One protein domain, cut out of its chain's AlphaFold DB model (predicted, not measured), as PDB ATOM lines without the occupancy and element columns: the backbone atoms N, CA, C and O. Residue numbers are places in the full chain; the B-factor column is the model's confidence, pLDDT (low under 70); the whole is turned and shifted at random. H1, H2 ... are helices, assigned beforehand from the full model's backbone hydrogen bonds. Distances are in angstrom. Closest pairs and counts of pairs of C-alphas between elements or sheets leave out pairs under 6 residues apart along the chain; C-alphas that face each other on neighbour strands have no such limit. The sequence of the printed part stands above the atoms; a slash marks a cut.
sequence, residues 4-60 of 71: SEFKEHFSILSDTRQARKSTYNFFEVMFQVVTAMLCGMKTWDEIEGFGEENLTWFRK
ATOM      1  N   SER A   4     177.977 180.468 157.129       82.12
ATOM      2  CA  SER A   4     178.120 181.802 156.537       82.12
ATOM      3  C   SER A   4     178.408 182.885 157.579       82.12
ATOM      4  O   SER A   4     179.399 183.593 157.438       82.12
ATOM      5  N   GLU A   5     177.641 182.943 158.668       84.69
ATOM      6  CA  GLU A   5     177.826 183.935 159.740       84.69
ATOM      7  C   GLU A   5     179.175 183.767 160.459       84.69
ATOM      8  O   GLU A   5     179.865 184.740 160.754       84.69
ATOM      9  N   PHE A   6     179.619 182.522 160.668       82.69
ATOM     10  CA  PHE A   6     180.943 182.245 161.232       82.69
ATOM     11  C   PHE A   6     182.058 182.654 160.252       82.69
ATOM     12  O   PHE A   6     183.027 183.292 160.652       82.69
ATOM     13  N   LYS A   7     181.915 182.363 158.952       85.69
ATOM     14  CA  LYS A   7     182.847 182.836 157.909       85.69
ATOM     15  C   LYS A   7     182.922 184.360 157.869       85.69
ATOM     16  O   LYS A   7     184.017 184.907 157.792       85.69
ATOM     17  N   GLU A   8     181.781 185.034 157.943       88.38
ATOM     18  CA  GLU A   8     181.692 186.492 157.938       88.38
ATOM     19  C   GLU A   8     182.343 187.094 159.186       88.38
ATOM     20  O   GLU A   8     183.172 187.995 159.065       88.38
ATOM     21  N   HIS A   9     182.084 186.532 160.367       86.38
ATOM     22  CA  HIS A   9     182.720 186.978 161.606       86.38
ATOM     23  C   HIS A   9     184.250 186.855 161.554       86.38
ATOM     24  O   HIS A   9     184.961 187.752 162.001       86.38
ATOM     25  N   PHE A  10     184.772 185.779 160.957       84.25
ATOM     26  CA  PHE A  10     186.215 185.562 160.805       84.25
ATOM     27  C   PHE A  10     186.826 186.297 159.602       84.25
ATOM     28  O   PHE A  10     188.049 186.393 159.522       84.25
ATOM     29  N   SER A  11     186.019 186.868 158.702       85.00
ATOM     30  CA  SER A  11     186.505 187.612 157.528       85.00
ATOM     31  C   SER A  11     187.274 188.887 157.888       85.00
ATOM     32  O   SER A  11     188.087 189.364 157.097       85.00
ATOM     33  N   ILE A  12     187.071 189.409 159.103       88.19
ATOM     34  CA  ILE A  12     187.821 190.553 159.638       88.19
ATOM     35  C   ILE A  12     189.296 190.210 159.892       88.19
ATOM     36  O   ILE A  12     190.136 191.106 159.987       88.19
ATOM     37  N   LEU A  13     189.614 188.921 160.047       87.00
ATOM     38  CA  LEU A  13     190.963 188.450 160.321       87.00
ATOM     39  C   LEU A  13     191.715 188.263 159.006       87.00
ATOM     40  O   LEU A  13     191.277 187.557 158.102       87.00
ATOM     41  N   SER A  14     192.895 188.868 158.922       84.19
ATOM     42  CA  SER A  14     193.828 188.601 157.830       84.19
ATOM     43  C   SER A  14     194.661 187.362 158.148       84.19
ATOM     44  O   SER A  14     195.191 187.245 159.254       84.19
ATOM     45  N   ASP A  15     194.819 186.457 157.179       86.12
ATOM     46  CA  ASP A  15     195.745 185.331 157.314       86.12
ATOM     47  C   ASP A  15     197.191 185.852 157.310       86.12
ATOM     48  O   ASP A  15     197.735 186.241 156.277       86.12
ATOM     49  N   THR A  16     197.810 185.894 158.488       86.50
ATOM     50  CA  THR A  16     199.197 186.347 158.673       86.50
ATOM     51  C   THR A  16     200.219 185.228 158.478       86.50
ATOM     52  O   THR A  16     201.428 185.468 158.571       86.50
ATOM     53  N   ARG A  17     199.769 183.993 158.220       86.56
ATOM     54  CA  ARG A  17     200.658 182.843 158.040       86.56
ATOM     55  C   ARG A  17     201.443 182.997 156.739       86.56
ATOM     56  O   ARG A  17     200.973 183.540 155.743       86.56
ATOM     57  N   GLN A  18     202.674 182.492 156.730       82.19
ATOM     58  CA  GLN A  18     203.516 182.534 155.534       82.19
ATOM     59  C   GLN A  18     202.895 181.657 154.440       82.19
ATOM     60  O   GLN A  18     202.948 180.438 154.543       82.19
ATOM     61  N   ALA A  19     202.374 182.261 153.367       69.12
ATOM     62  CA  ALA A  19     201.644 181.560 152.302       69.12
ATOM     63  C   ALA A  19     202.385 180.345 151.702       69.12
ATOM     64  O   ALA A  19     201.761 179.354 151.349       69.12
ATOM     65  N   ARG A  20     203.726 180.373 151.639       64.75
ATOM     66  CA  ARG A  20     204.551 179.240 151.160       64.75
ATOM     67  C   ARG A  20     204.650 178.057 152.132       64.75
ATOM     68  O   ARG A  20     205.198 177.028 151.761       64.75
ATOM     69  N   LYS A  21     204.189 178.215 153.373       68.62
ATOM     70  CA  LYS A  21     204.211 177.198 154.439       68.62
ATOM     71  C   LYS A  21     202.805 176.806 154.904       68.62
ATOM     72  O   LYS A  21     202.679 175.992 155.813       68.62
ATOM     73  N   SER A  22     201.768 177.389 154.307       71.50
ATOM     74  CA  SER A  22     200.375 177.128 154.656       71.50
ATOM     75  C   SER A  22     199.766 176.183 153.628       71.50
ATOM     76  O   SER A  22     199.336 176.614 152.564       71.50
ATOM     77  N   THR A  23     199.730 174.892 153.945       82.56
ATOM     78  CA  THR A  23     199.021 173.883 153.145       82.56
ATOM     79  C   THR A  23     197.515 173.931 153.369       82.56
ATOM     80  O   THR A  23     196.770 173.576 152.471       82.56
ATOM     81  N   TYR A  24     197.054 174.393 154.534       86.50
ATOM     82  CA  TYR A  24     195.644 174.361 154.930       86.50
ATOM     83  C   TYR A  24     194.969 175.732 154.827       86.50
ATOM     84  O   TYR A  24     195.548 176.766 155.196       86.50
ATOM     85  N   ASN A  25     193.701 175.735 154.405       88.75
ATOM     86  CA  ASN A  25     192.877 176.937 154.374       88.75
ATOM     87  C   ASN A  25     192.775 177.563 155.782       88.75
ATOM     88  O   ASN A  25     192.599 176.863 156.779       88.75
ATOM     89  N   PHE A  26     192.908 178.890 155.879       88.56
ATOM     90  CA  PHE A  26     192.885 179.603 157.163       88.56
ATOM     91  C   PHE A  26     191.583 179.407 157.927       88.56
ATOM     92  O   PHE A  26     191.602 179.138 159.127       88.56
ATOM     93  N   PHE A  27     190.464 179.490 157.211       89.25
ATOM     94  CA  PHE A  27     189.143 179.289 157.773       89.25
ATOM     95  C   PHE A  27     189.001 177.887 158.372       89.25
ATOM     96  O   PHE A  27     188.523 177.748 159.493       89.25
ATOM     97  N   GLU A  28     189.452 176.860 157.652       91.50
ATOM     98  CA  GLU A  28     189.352 175.460 158.083       91.50
ATOM     99  C   GLU A  28     190.127 175.203 159.377       91.50
ATOM    100  O   GLU A  28     189.602 174.571 160.295       91.50
ATOM    101  N   VAL A  29     191.338 175.764 159.478       91.62
ATOM    102  CA  VAL A  29     192.165 175.682 160.689       91.62
ATOM    103  C   VAL A  29     191.495 176.407 161.856       91.62
ATOM    104  O   VAL A  29     191.388 175.847 162.944       91.62
ATOM    105  N   MET A  30     191.006 177.632 161.651       92.00
ATOM    106  CA  MET A  30     190.332 178.394 162.711       92.00
ATOM    107  C   MET A  30     189.049 177.714 163.187       92.00
ATOM    108  O   MET A  30     188.822 177.602 164.391       92.00
ATOM    109  N   PHE A  31     188.236 177.207 162.261       93.06
ATOM    110  CA  PHE A  31     187.001 176.513 162.598       93.06
ATOM    111  C   PHE A  31     187.272 175.226 163.385       93.06
ATOM    112  O   PHE A  31     186.620 174.985 164.402       93.06
ATOM    113  N   GLN A  32     188.275 174.437 162.982       94.19
ATOM    114  CA  GLN A  32     188.670 173.230 163.711       94.19
ATOM    115  C   GLN A  32     189.156 173.552 165.127       94.19
ATOM    116  O   GLN A  32     188.705 172.927 166.082       94.19
ATOM    117  N   VAL A  33     190.024 174.555 165.286       95.19
ATOM    118  CA  VAL A  33     190.557 174.935 166.602       95.19
ATOM    119  C   VAL A  33     189.438 175.385 167.540       95.19
ATOM    120  O   VAL A  33     189.345 174.894 168.663       95.19
ATOM    121  N   VAL A  34     188.556 176.279 167.084       94.56
ATOM    122  CA  VAL A  34     187.461 176.802 167.916       94.56
ATOM    123  C   VAL A  34     186.489 175.692 168.316       94.56
ATOM    124  O   VAL A  34     186.125 175.590 169.484       94.56
ATOM    125  N   THR A  35     186.087 174.835 167.376       95.06
ATOM    126  CA  THR A  35     185.157 173.730 167.669       95.06
ATOM    127  C   THR A  35     185.772 172.699 168.614       95.06
ATOM    128  O   THR A  35     185.120 172.314 169.584       95.06
ATOM    129  N   ALA A  36     187.036 172.321 168.414       97.62
ATOM    130  CA  ALA A  36     187.746 171.408 169.306       97.62
ATOM    131  C   ALA A  36     187.881 171.981 170.729       97.62
ATOM    132  O   ALA A  36     187.601 171.283 171.705       97.62
ATOM    133  N   MET A  37     188.228 173.268 170.862       97.25
ATOM    134  CA  MET A  37     188.296 173.949 172.163       97.25
ATOM    135  C   MET A  37     186.937 173.987 172.869       97.25
ATOM    136  O   MET A  37     186.863 173.744 174.074       97.25
ATOM    137  N   LEU A  38     185.847 174.242 172.136       96.56
ATOM    138  CA  LEU A  38     184.483 174.195 172.681       96.56
ATOM    139  C   LEU A  38     184.085 172.782 173.139       96.56
ATOM    140  O   LEU A  38     183.342 172.639 174.108       96.56
ATOM    141  N   CYS A  39     184.608 171.744 172.485       97.25
ATOM    142  CA  CYS A  39     184.446 170.344 172.883       97.25
ATOM    143  C   CYS A  39     185.405 169.903 174.004       97.25
ATOM    144  O   CYS A  39     185.363 168.747 174.420       97.25
ATOM    145  N   GLY A  40     186.233 170.810 174.529       97.75
ATOM    146  CA  GLY A  40     187.094 170.565 175.684       97.75
ATOM    147  C   GLY A  40     188.495 170.046 175.361       97.75
ATOM    148  O   GLY A  40     189.207 169.691 176.303       97.75
ATOM    149  N   MET A  41     188.904 170.033 174.089       98.38
ATOM    150  CA  MET A  41     190.280 169.714 173.688       98.38
ATOM    151  C   MET A  41     191.222 170.843 174.113       98.38
ATOM    152  O   MET A  41     190.895 172.025 173.963       98.38
ATOM    153  N   LYS A  42     192.383 170.493 174.668       96.25
ATOM    154  CA  LYS A  42     193.308 171.452 175.297       96.25
ATOM    155  C   LYS A  42     194.683 171.467 174.650       96.25
ATOM    156  O   LYS A  42     195.395 172.464 174.775       96.25
ATOM    157  N   THR A  43     195.068 170.380 173.995       97.12
ATOM    158  CA  THR A  43     196.373 170.220 173.348       97.12
ATOM    159  C   THR A  43     196.246 170.185 171.828       97.12
ATOM    160  O   THR A  43     195.172 169.924 171.290       97.12
ATOM    161  N   TRP A  44     197.346 170.456 171.122       95.00
ATOM    162  CA  TRP A  44     197.365 170.392 169.658       95.00
ATOM    163  C   TRP A  44     197.094 168.980 169.139       95.00
ATOM    164  O   TRP A  44     196.312 168.844 168.207       95.00
ATOM    165  N   ASP A  45     197.643 167.958 169.799       96.50
ATOM    166  CA  ASP A  45     197.422 166.552 169.448       96.50
ATOM    167  C   ASP A  45     195.938 166.164 169.600       96.50
ATOM    168  O   ASP A  45     195.365 165.506 168.734       96.50
ATOM    169  N   GLU A  46     195.267 166.630 170.662       97.75
ATOM    170  CA  GLU A  46     193.820 166.429 170.839       97.75
ATOM    171  C   GLU A  46     192.994 167.161 169.767       97.75
ATOM    172  O   GLU A  46     191.990 166.636 169.294       97.75
ATOM    173  N   ILE A  47     193.397 168.375 169.373       96.81
ATOM    174  CA  ILE A  47     192.716 169.155 168.323       96.81
ATOM    175  C   ILE A  47     192.904 168.509 166.945       96.81
ATOM    176  O   ILE A  47     191.979 168.529 166.126       96.81
ATOM    177  N   GLU A  48     194.087 167.959 166.673       94.94
ATOM    178  CA  GLU A  48     194.369 167.194 165.461       94.94
ATOM    179  C   GLU A  48     193.491 165.943 165.421       94.94
ATOM    180  O   GLU A  48     192.672 165.823 164.508       94.94
ATOM    181  N   GLY A  49     193.549 165.102 166.460       96.19
ATOM    182  CA  GLY A  49     192.729 163.893 166.566       96.19
ATOM    183  C   GLY A  49     191.228 164.178 166.460       96.19
ATOM    184  O   GLY A  49     190.519 163.515 165.704       96.19
ATOM    185  N   PHE A  50     190.738 165.238 167.112       97.31
ATOM    186  CA  PHE A  50     189.345 165.673 166.983       97.31
ATOM    187  C   PHE A  50     188.976 166.037 165.538       97.31
ATOM    188  O   PHE A  50     187.893 165.680 165.065       97.31
ATOM    189  N   GLY A  51     189.868 166.740 164.834       95.00
ATOM    190  CA  GLY A  51     189.724 167.072 163.418       95.00
ATOM    191  C   GLY A  51     189.592 165.833 162.538       95.00
ATOM    192  O   GLY A  51     188.723 165.779 161.664       95.00
ATOM    193  N   GLU A  52     190.418 164.821 162.797       93.94
ATOM    194  CA  GLU A  52     190.418 163.569 162.047       93.94
ATOM    195  C   GLU A  52     189.155 162.742 162.288       93.94
ATOM    196  O   GLU A  52     188.491 162.339 161.328       93.94
ATOM    197  N   GLU A  53     188.788 162.546 163.555       96.69
ATOM    198  CA  GLU A  53     187.603 161.783 163.956       96.69
ATOM    199  C   GLU A  53     186.305 162.416 163.431       96.69
ATOM    200  O   GLU A  53     185.357 161.712 163.070       96.69
ATOM    201  N   ASN A  54     186.266 163.748 163.326       96.00
ATOM    202  CA  ASN A  54     185.077 164.503 162.932       96.00
ATOM    203  C   ASN A  54     185.146 165.054 161.499       96.00
ATOM    204  O   ASN A  54     184.314 165.882 161.117       96.00
ATOM    205  N   LEU A  55     186.076 164.585 160.660       94.62
ATOM    206  CA  LEU A  55     186.292 165.126 159.310       94.62
ATOM    207  C   LEU A  55     185.022 165.125 158.442       94.62
ATOM    208  O   LEU A  55     184.734 166.092 157.736       94.62
ATOM    209  N   THR A  56     184.216 164.062 158.511       94.44
ATOM    210  CA  THR A  56     182.935 163.973 157.786       94.44
ATOM    211  C   THR A  56     181.943 165.053 158.229       94.44
ATOM    212  O   THR A  56     181.126 165.518 157.432       94.44
ATOM    213  N   TRP A  57     181.994 165.466 159.496       94.56
ATOM    214  CA  TRP A  57     181.180 166.563 160.012       94.56
ATOM    215  C   TRP A  57     181.724 167.920 159.551       94.56
ATOM    216  O   TRP A  57     180.952 168.725 159.034       94.56
ATOM    217  N   PHE A  58     183.040 168.130 159.627       93.94
ATOM    218  CA  PHE A  58     183.712 169.339 159.137       93.94
ATOM    219  C   PHE A  58     183.459 169.614 157.649       93.94
ATOM    220  O   PHE A  58     183.201 170.757 157.258       93.94
ATOM    221  N   ARG A  59     183.406 168.555 156.831       92.94
ATOM    222  CA  ARG A  59     183.107 168.631 155.390       92.94
ATOM    223  C   ARG A  59     181.724 169.173 155.034       92.94
ATOM    224  O   ARG A  59     181.454 169.476 153.878       92.94
ATOM    225  N   LYS A  60     180.835 169.332 156.017       92.38
ATOM    226  CA  LYS A  60     179.546 170.010 155.829       92.38
ATOM    227  C   LYS A  60     179.685 171.538 155.755       92.38
ATOM    228  O   LYS A  60     178.720 172.195 155.376       92.38
TER     229      LYS A  60
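Overview. This is residues 4 to 60 of the 71 residues of a protein of Klebsiella quasipneumoniae subsp. similipneumoniae (UniProt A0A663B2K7). The longest helix, H2, stands as a post in the middle, with H3 packed across its residues 32 to 37 and the small H1 near its beginning, at the other end. Between H1 and H2 a long loop, residues 11 to 25, swings out, and its residues 18 to 24 stick out free; the short H4 follows H3 and lies near H2. The printed part has 57 residues with four named helices in the order H1, H2, H3, H4, and no named strand; the class is all helix. It is only just compact, close to loose, with a radius of gyration of the C-alphas of 11.9 A and spans of 27 by 26 by 21 A.

Arrangement. H2, residues 26 to 38, touches H3, residues 44 to 53, with its residues 32 to 37 alone. Their closest C-alphas, those of Ala 36 and Ile 47, are 5.5 A apart, and their lines are about perpendicular at 81 degrees. H1, residues 4 to 10, is close to H2 but not clearly touching; the closest C-alphas, those of Lys 7 and Phe 27, are 7.2 A apart, and the lines are about perpendicular at 86 degrees. H4, residues 55 to 58, is close to H2 but not clearly touching, the closest C-alphas being those of Gln 32 and Phe 58 at 7.8 A. H1 is apart from H3 and from H4. In H1, H2 and H3 every O i to N i+4 pair is within hydrogen-bond range; H4 is too short for such a pair.

Along the chain. H2 is 18.5 A from first to last C-alpha, beginning at C-alpha 26 (192.885, 179.603, 157.163). H3 is 14.2 A long, H1 9.9 A and H4 4.9 A. H1 begins at C-alpha 4 (178.120, 181.802, 156.537), and H4 ends at C-alpha 58 (183.712, 169.339, 159.137).

Size, cuts and confidence. The two C-alphas farthest apart, those of Arg 20 and Gly 40, are 31.3 A apart. The printed part has no cut. The link from H1 to H2 is long; those from H2 to H3 and from H3 to H4 are tight. The mean pLDDT of the printed part is 90.1, and residues 19 to 21 are under 70.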